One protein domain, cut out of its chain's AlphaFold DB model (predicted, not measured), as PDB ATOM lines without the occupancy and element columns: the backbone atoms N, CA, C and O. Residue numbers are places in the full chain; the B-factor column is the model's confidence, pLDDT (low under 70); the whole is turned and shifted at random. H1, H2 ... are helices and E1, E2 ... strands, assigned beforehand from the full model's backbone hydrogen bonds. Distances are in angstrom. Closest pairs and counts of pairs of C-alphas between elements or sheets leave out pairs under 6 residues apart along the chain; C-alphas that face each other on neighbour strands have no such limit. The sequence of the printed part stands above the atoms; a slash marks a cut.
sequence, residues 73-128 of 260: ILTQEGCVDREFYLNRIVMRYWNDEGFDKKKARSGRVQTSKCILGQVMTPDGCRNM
ATOM      1  N   ILE A  73      26.295  25.039 -36.908       91.56
ATOM      2  CA  ILE A  73      26.057  25.549 -38.255       91.56
ATOM      3  C   ILE A  73      26.177  27.070 -38.221       91.56
ATOM      4  O   ILE A  73      25.611  27.731 -37.353       91.56
ATOM      5  N   LEU A  74      26.880  27.642 -39.203       92.25
ATOM      6  CA  LEU A  74      26.959  29.090 -39.373       92.25
ATOM      7  C   LEU A  74      25.648  29.631 -39.963       92.25
ATOM      8  O   LEU A  74      25.319  29.370 -41.121       92.25
ATOM      9  N   THR A  75      24.927  30.417 -39.176       89.94
ATOM     10  CA  THR A  75      23.713  31.141 -39.575       89.94
ATOM     11  C   THR A  75      23.986  32.649 -39.657       89.94
ATOM     12  O   THR A  75      25.085  33.108 -39.343       89.94
ATOM     13  N   GLN A  76      22.994  33.446 -40.074       90.12
ATOM     14  CA  GLN A  76      23.103  34.916 -40.059       90.12
ATOM     15  C   GLN A  76      23.305  35.481 -38.642       90.12
ATOM     16  O   GLN A  76      23.911  36.537 -38.493       90.12
ATOM     17  N   GLU A  77      22.835  34.763 -37.620       90.31
ATOM     18  CA  GLU A  77      22.941  35.135 -36.203       90.31
ATOM     19  C   GLU A  77      24.238  34.608 -35.552       90.31
ATOM     20  O   GLU A  77      24.496  34.882 -34.384       90.31
ATOM     21  N   GLY A  78      25.076  33.876 -36.299       92.31
ATOM     22  CA  GLY A  78      26.301  33.244 -35.801       92.31
ATOM     23  C   GLY A  78      26.245  31.716 -35.826       92.31
ATOM     24  O   GLY A  78      25.417  31.122 -36.520       92.31
ATOM     25  N   CYS A  79      27.166  31.072 -35.110       94.88
ATOM     26  CA  CYS A  79      27.214  29.617 -34.981       94.88
ATOM     27  C   CYS A  79      26.114  29.141 -34.029       94.88
ATOM     28  O   CYS A  79      26.031  29.607 -32.896       94.88
ATOM     29  N   VAL A  80      25.257  28.241 -34.500       94.44
ATOM     30  CA  VAL A  80      24.144  27.671 -33.730       94.44
ATOM     31  C   VAL A  80      24.283  26.160 -33.748       94.44
ATOM     32  O   VAL A  80      24.643  25.605 -34.782       94.44
ATOM     33  N   ASP A  81      23.971  25.490 -32.642       96.25
ATOM     34  CA  ASP A  81      23.954  24.028 -32.583       96.25
ATOM     35  C   ASP A  81      23.110  23.440 -33.730       96.25
ATOM     36  O   ASP A  81      21.963  23.841 -33.974       96.25
ATOM     37  N   ARG A  82      23.709  22.502 -34.463       93.50
ATOM     38  CA  ARG A  82      23.137  21.836 -35.628       93.50
ATOM     39  C   ARG A  82      21.816  21.161 -35.299       93.50
ATOM     40  O   ARG A  82      20.879  21.272 -36.091       93.50
ATOM     41  N   GLU A  83      21.744  20.435 -34.191       92.19
ATOM     42  CA  GLU A  83      20.560  19.657 -33.833       92.19
ATOM     43  C   GLU A  83      19.419  20.588 -33.446       92.19
ATOM     44  O   GLU A  83      18.300  20.445 -33.943       92.19
ATOM     45  N   PHE A  84      19.726  21.612 -32.653       92.56
ATOM     46  CA  PHE A  84      18.749  22.623 -32.269       92.56
ATOM     47  C   PHE A  84      18.224  23.404 -33.480       92.56
ATOM     48  O   PHE A  84      17.015  23.608 -33.626       92.56
ATOM     49  N   TYR A  85      19.116  23.806 -34.389       92.19
ATOM     50  CA  TYR A  85      18.752  24.537 -35.600       92.19
ATOM     51  C   TYR A  85      17.878  23.699 -36.541       92.19
ATOM     52  O   TYR A  85      16.840  24.175 -37.012       92.19
ATOM     53  N   LEU A  86      18.255  22.439 -36.785       90.19
ATOM     54  CA  LEU A  86      17.466  21.527 -37.613       90.19
ATOM     55  C   LEU A  86      16.106  21.236 -36.979       90.19
ATOM     56  O   LEU A  86      15.095  21.311 -37.679       90.19
ATOM     57  N   ASN A  87      16.053  20.986 -35.670       89.94
ATOM     58  CA  ASN A  87      14.795  20.756 -34.966       89.94
ATOM     59  C   ASN A  87      13.881  21.993 -35.044       89.94
ATOM     60  O   ASN A  87      12.701  21.879 -35.364       89.94
ATOM     61  N   ARG A  88      14.434  23.204 -34.889       87.44
ATOM     62  CA  ARG A  88      13.691  24.464 -35.072       87.44
ATOM     63  C   ARG A  88      13.124  24.608 -36.487       87.44
ATOM     64  O   ARG A  88      11.991  25.064 -36.631       87.44
ATOM     65  N   ILE A  89      13.876  24.237 -37.526       84.12
ATOM     66  CA  ILE A  89      13.386  24.266 -38.915       84.12
ATOM     67  C   ILE A  89      12.271  23.243 -39.121       84.12
ATOM     68  O   ILE A  89      11.235  23.603 -39.674       84.12
ATOM     69  N   VAL A  90      12.466  21.999 -38.677       83.81
ATOM     70  CA  VAL A  90      11.467  20.926 -38.802       83.81
ATOM     71  C   VAL A  90      10.177  21.326 -38.093       83.81
ATOM     72  O   VAL A  90       9.111  21.303 -38.706       83.81
ATOM     73  N   MET A  91      10.279  21.802 -36.851       76.81
ATOM     74  CA  MET A  91       9.130  22.266 -36.077       76.81
ATOM     75  C   MET A  91       8.474  23.502 -36.692       76.81
ATOM     76  O   MET A  91       7.253  23.587 -36.691       76.81
ATOM     77  N   ARG A  92       9.233  24.442 -37.273       77.06
ATOM     78  CA  ARG A  92       8.653  25.577 -38.015       77.06
ATOM     79  C   ARG A  92       7.907  25.112 -39.267       77.06
ATOM     80  O   ARG A  92       6.879  25.692 -39.574       77.06
ATOM     81  N   TYR A  93       8.402  24.097 -39.973       72.62
ATOM     82  CA  TYR A  93       7.733  23.539 -41.153       72.62
ATOM     83  C   TYR A  93       6.447  22.791 -40.787       72.62
ATOM     84  O   TYR A  93       5.480  22.805 -41.542       72.62
ATOM     85  N   TRP A  94       6.439  22.128 -39.629       69.44
ATOM     86  CA  TRP A  94       5.267  21.420 -39.112       69.44
ATOM     87  C   TRP A  94       4.232  22.375 -38.518       69.44
ATOM     88  O   TRP A  94       3.039  22.173 -38.714       69.44
ATOM     89  N   ASN A  95       4.693  23.436 -37.858       65.38
ATOM     90  CA  ASN A  95       3.860  24.478 -37.261       65.38
ATOM     91  C   ASN A  95       3.655  25.675 -38.197       65.38
ATOM     92  O   ASN A  95       3.293  26.755 -37.726       65.38
ATOM     93  N   ASP A  96       3.958  25.541 -39.492       59.16
ATOM     94  CA  ASP A  96       3.879  26.660 -40.420       59.16
ATOM     95  C   ASP A  96       2.412  27.099 -40.476       59.16
ATOM     96  O   ASP A  96       1.555  26.406 -41.028       59.16
ATOM     97  N   GLU A  97       2.105  28.244 -39.859       55.81
ATOM     98  CA  GLU A  97       0.738  28.739 -39.660       55.81
ATOM     99  C   GLU A  97      -0.037  28.849 -40.981       55.81
ATOM    100  O   GLU A  97      -1.268  28.876 -41.008       55.81
ATOM    101  N   GLY A  98       0.680  28.932 -42.104       54.72
ATOM    102  CA  GLY A  98       0.117  28.925 -43.445       54.72
ATOM    103  C   GLY A  98      -0.386  27.555 -43.903       54.72
ATOM    104  O   GLY A  98      -1.336  27.517 -44.685       54.72
ATOM    105  N   PHE A  99       0.208  26.450 -43.446       60.12
ATOM    106  CA  PHE A  99      -0.254  25.103 -43.777       60.12
ATOM    107  C   PHE A  99      -1.594  24.835 -43.103       60.12
ATOM    108  O   PHE A  99      -2.537  24.467 -43.795       60.12
ATOM    109  N   ASP A 100      -1.734  25.158 -41.818       63.50
ATOM    110  CA  ASP A 100      -3.011  25.033 -41.110       63.50
ATOM    111  C   ASP A 100      -4.069  26.011 -41.632       63.50
ATOM    112  O   ASP A 100      -5.206  25.605 -41.869       63.50
ATOM    113  N   LYS A 101      -3.710  27.270 -41.935       65.94
ATOM    114  CA  LYS A 101      -4.638  28.231 -42.570       65.94
ATOM    115  C   LYS A 101      -5.087  27.765 -43.961       65.94
ATOM    116  O   LYS A 101      -6.266  27.883 -44.296       65.94
ATOM    117  N   LYS A 102      -4.190  27.207 -44.787       65.25
ATOM    118  CA  LYS A 102      -4.536  26.655 -46.114       65.25
ATOM    119  C   LYS A 102      -5.307  25.337 -46.013       65.25
ATOM    120  O   LYS A 102      -6.206  25.121 -46.819       65.25
ATOM    121  N   LYS A 103      -5.000  24.496 -45.024       64.62
ATOM    122  CA  LYS A 103      -5.726  23.260 -44.700       64.62
ATOM    123  C   LYS A 103      -7.147  23.579 -44.233       64.62
ATOM    124  O   LYS A 103      -8.094  22.937 -44.679       64.62
ATOM    125  N   ALA A 104      -7.318  24.607 -43.398       67.06
ATOM    126  CA  ALA A 104      -8.628  25.102 -42.973       67.06
ATOM    127  C   ALA A 104      -9.422  25.646 -44.162       67.06
ATOM    128  O   ALA A 104     -10.598  25.333 -44.328       67.06
ATOM    129  N   ARG A 105      -8.757  26.390 -45.052       69.88
ATOM    130  CA  ARG A 105      -9.379  26.942 -46.261       69.88
ATOM    131  C   ARG A 105      -9.740  25.886 -47.307       69.88
ATOM    132  O   ARG A 105     -10.658  26.115 -48.084       69.88
ATOM    133  N   SER A 106      -9.048  24.747 -47.337       69.19
ATOM    134  CA  SER A 106      -9.362  23.642 -48.250       69.19
ATOM    135  C   SER A 106     -10.530  22.770 -47.778       69.19
ATOM    136  O   SER A 106     -10.838  21.780 -48.437       69.19
ATOM    137  N   GLY A 107     -11.169  23.097 -46.644       61.34
ATOM    138  CA  GLY A 107     -12.271  22.306 -46.083       61.34
ATOM    139  C   GLY A 107     -11.843  20.913 -45.609       61.34
ATOM    140  O   GLY A 107     -12.685  20.087 -45.275       61.34
ATOM    141  N   ARG A 108     -10.530  20.641 -45.569       58.81
ATOM    142  CA  ARG A 108      -9.941  19.341 -45.216       58.81
ATOM    143  C   ARG A 108      -9.404  19.317 -43.779       58.81
ATOM    144  O   ARG A 108      -8.622  18.442 -43.415       58.81
ATOM    145  N   VAL A 109      -9.813  20.284 -42.954       55.62
ATOM    146  CA  VAL A 109      -9.621  20.252 -41.498       55.62
ATOM    147  C   VAL A 109     -10.752  19.433 -40.901       55.62
ATOM    148  O   VAL A 109     -11.747  19.961 -40.422       55.62
ATOM    149  N   GLN A 110     -10.587  18.115 -40.922       57.12
ATOM    150  CA  GLN A 110     -11.167  17.322 -39.853       57.12
ATOM    151  C   GLN A 110     -10.193  17.422 -38.677       57.12
ATOM    152  O   GLN A 110      -9.102  16.855 -38.700       57.12
ATOM    153  N   THR A 111     -10.571  18.172 -37.642       63.03
ATOM    154  CA  THR A 111      -9.957  18.118 -36.302       63.03
ATOM    155  C   THR A 111     -10.296  16.805 -35.584       63.03
ATOM    156  O   THR A 111     -10.323  16.746 -34.355       63.03
ATOM    157  N   SER A 112     -10.579  15.735 -36.327       66.56
ATOM    158  CA  SER A 112     -10.848  14.427 -35.757       66.56
ATOM    159  C   SER A 112      -9.546  13.909 -35.161       66.56
ATOM    160  O   SER A 112      -8.636  13.499 -35.876       66.56
ATOM    161  N   LYS A 113      -9.425  13.960 -33.835       82.00
ATOM    162  CA  LYS A 113      -8.358  13.239 -33.144       82.00
ATOM    163  C   LYS A 113      -8.515  11.763 -33.503       82.00
ATOM    164  O   LYS A 113      -9.591  11.202 -33.315       82.00
ATOM    165  N   CYS A 114      -7.469  11.166 -34.062       84.06
ATOM    166  CA  CYS A 114      -7.472   9.737 -34.325       84.06
ATOM    167  C   CYS A 114      -7.558   8.968 -33.002       84.06
ATOM    168  O   CYS A 114      -7.066   9.437 -31.973       84.06
ATOM    169  N   ILE A 115      -8.205   7.803 -33.031       87.38
ATOM    170  CA  ILE A 115      -8.308   6.908 -31.871       87.38
ATOM    171  C   ILE A 115      -6.889   6.456 -31.466       87.38
ATOM    172  O   ILE A 115      -5.981   6.432 -32.299       87.38
ATOM    173  N   LEU A 116      -6.670   6.112 -30.191       86.12
ATOM    174  CA  LEU A 116      -5.388   5.575 -29.710       86.12
ATOM    175  C   LEU A 116      -4.914   4.412 -30.605       86.12
ATOM    176  O   LEU A 116      -5.635   3.435 -30.787       86.12
ATOM    177  N   GLY A 117      -3.711   4.534 -31.180       83.44
ATOM    178  CA  GLY A 117      -3.132   3.558 -32.121       83.44
ATOM    179  C   GLY A 117      -3.335   3.881 -33.611       83.44
ATOM    180  O   GLY A 117      -2.747   3.217 -34.471       83.44
ATOM    181  N   GLN A 118      -4.106   4.922 -33.932       83.50
ATOM    182  CA  GLN A 118      -4.271   5.436 -35.291       83.50
ATOM    183  C   GLN A 118      -3.454   6.702 -35.523       83.50
ATOM    184  O   GLN A 118      -3.309   7.547 -34.640       83.50
ATOM    185  N   VAL A 119      -2.962   6.860 -36.748       81.12
ATOM    186  CA  VAL A 119      -2.210   8.038 -37.177       81.12
ATOM    187  C   VAL A 119      -2.966   8.771 -38.273       81.12
ATOM    188  O   VAL A 119      -3.532   8.166 -39.184       81.12
ATOM    189  N   MET A 120      -2.993  10.098 -38.155       80.25
ATOM    190  CA  MET A 120      -3.621  10.985 -39.124       80.25
ATOM    191  C   MET A 120      -2.807  10.980 -40.420       80.25
ATOM    192  O   MET A 120      -1.672  11.455 -40.455       80.25
ATOM    193  N   THR A 121      -3.403  10.474 -41.491       75.81
ATOM    194  CA  THR A 121      -2.868  10.537 -42.854       75.81
ATOM    195  C   THR A 121      -3.679  11.540 -43.686       75.81
ATOM    196  O   THR A 121      -4.768  11.940 -43.267       75.81
ATOM    197  N   PRO A 122      -3.200  11.973 -44.868       70.44
ATOM    198  CA  PRO A 122      -3.958  12.875 -45.746       70.44
ATOM    199  C   PRO A 122      -5.352  12.358 -46.146       70.44
ATOM    200  O   PRO A 122      -6.221  13.156 -46.504       70.44
ATOM    201  N   ASP A 123      -5.556  11.042 -46.062       74.88
ATOM    202  CA  ASP A 123      -6.808  10.353 -46.386       74.88
ATOM    203  C   ASP A 123      -7.667  10.038 -45.144       74.88
ATOM    204  O   ASP A 123      -8.715   9.413 -45.275       74.88
ATOM    205  N   GLY A 124      -7.246  10.460 -43.943       79.75
ATOM    206  CA  GLY A 124      -7.937  10.211 -42.671       79.75
ATOM    207  C   GLY A 124      -7.094   9.420 -41.664       79.75
ATOM    208  O   GLY A 124      -5.891   9.224 -41.843       79.75
ATOM    209  N   CYS A 125      -7.713   8.967 -40.575       84.25
ATOM    210  CA  CYS A 125      -7.043   8.161 -39.554       84.25
ATOM    211  C   CYS A 125      -6.815   6.723 -40.048       84.25
ATOM    212  O   CYS A 125      -7.760   6.053 -40.461       84.25
ATOM    213  N   ARG A 126      -5.569   6.237 -40.003       81.12
ATOM    214  CA  ARG A 126      -5.212   4.849 -40.348       81.12
ATOM    215  C   ARG A 126      -4.565   4.141 -39.160       81.12
ATOM    216  O   ARG A 126      -3.754   4.733 -38.455       81.12
ATOM    217  N   ASN A 127      -4.905   2.867 -38.956       86.12
ATOM    218  CA  ASN A 127      -4.224   1.999 -37.992       86.12
ATOM    219  C   ASN A 127      -2.796   1.725 -38.490       86.12
ATOM    220  O   ASN A 127      -2.634   1.168 -39.573       86.12
ATOM    221  N   MET A 128      -1.774   2.065 -37.697       73.12
ATOM    222  CA  MET A 128      -0.362   1.816 -38.045       73.12
ATOM    223  C   MET A 128      -0.041   0.324 -38.237       73.12
ATOM    224  O   MET A 128       0.863  -0.011 -38.990       73.12
TER     225      MET A 128
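What this domain is: This is residues 73 to 128 of the 260 residues of the protein "uncharacterized protein LOC108128596" of Drosophila bipectinata (UniProt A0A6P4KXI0). Two small hairpins of strands, E1 with E2 and E3 with E4, lie at opposite ends of an open, strung-out shape, and two helices, H1 and then H2, follow one another in a stepped line between them. After H2 the long link of residues 106 to 117, with no named element, turns off to one side of the line of the helices and leads to the second hairpin, E3 with E4. The printed part has 56 residues, with two named helices and four named strands in the order E1, E2, H1, H2, E3, E4; each two-stranded sheet, E1 - E2 and E3 - E4, is antiparallel, and the class is mixed, helices and strands. The whole is extended, with a radius of gyration of the C-alphas of 16.1 A, and its spans of 42 by 28 by 13 A make it flat, but only just.

Where its parts are: Find C-alpha 73 at (26.057, 25.549, -38.255); here strand E1 begins, residues 73 to 75. Strand E2 follows at residues 78 to 81, 10.0 A from first to last C-alpha. Go straight on to Arg 82, where helix H1 begins; it runs over residues 82 to 94, 18.2 A, to C-alpha 94 at (5.267, 21.420, -39.112). Helix H2 holds residues 97 to 105, 12.2 A. Read on to Gln 118 for strand E3, residues 118 to 121, 9.2 A. Strand E4, residues 124 to 127, 10.2 A, ends at C-alpha 127 at (-4.224, 1.999, -37.992).

How they stand to each other: Begin with the hairpin of E1 and E2, antiparallel at 140 degrees, and look at N 73 and O 80, 2.8 A apart and within hydrogen-bond range. The closest C-alphas of E1 and H1 are those of Ile 73 and Arg 82, 5.4 A apart, and the two elements have 2 pairs of C-alphas within 8 A. Residues 87 to 99 stand free, of which 87 to 94 belong to H1 and 97 to 99 to H2. H1 and H2 are apart, although a tight link of 2 residues joins them. In both helices every O i to N i+4 pair is within hydrogen-bond range. The second hairpin is E3 and E4, antiparallel at 141 degrees; find N 119 and O 126, 2.8 A, and N 126 and O 119, 2.9 A, within hydrogen-bond range. H1 is apart from E3 and from E4.

The domain as a whole: Look for the two C-alphas farthest apart at Gly 78 and Asn 127, 43.7 A. The printed part has no cut, and its one long link is H2 to E3, 12 residues. Residues 102 to 107 also stand free, of which 102 to 105 belong to H2. The mean pLDDT of the printed part is 77.7; in the B-factor column, residues 94 to 112 are under 70, and H2 has a mean of 63.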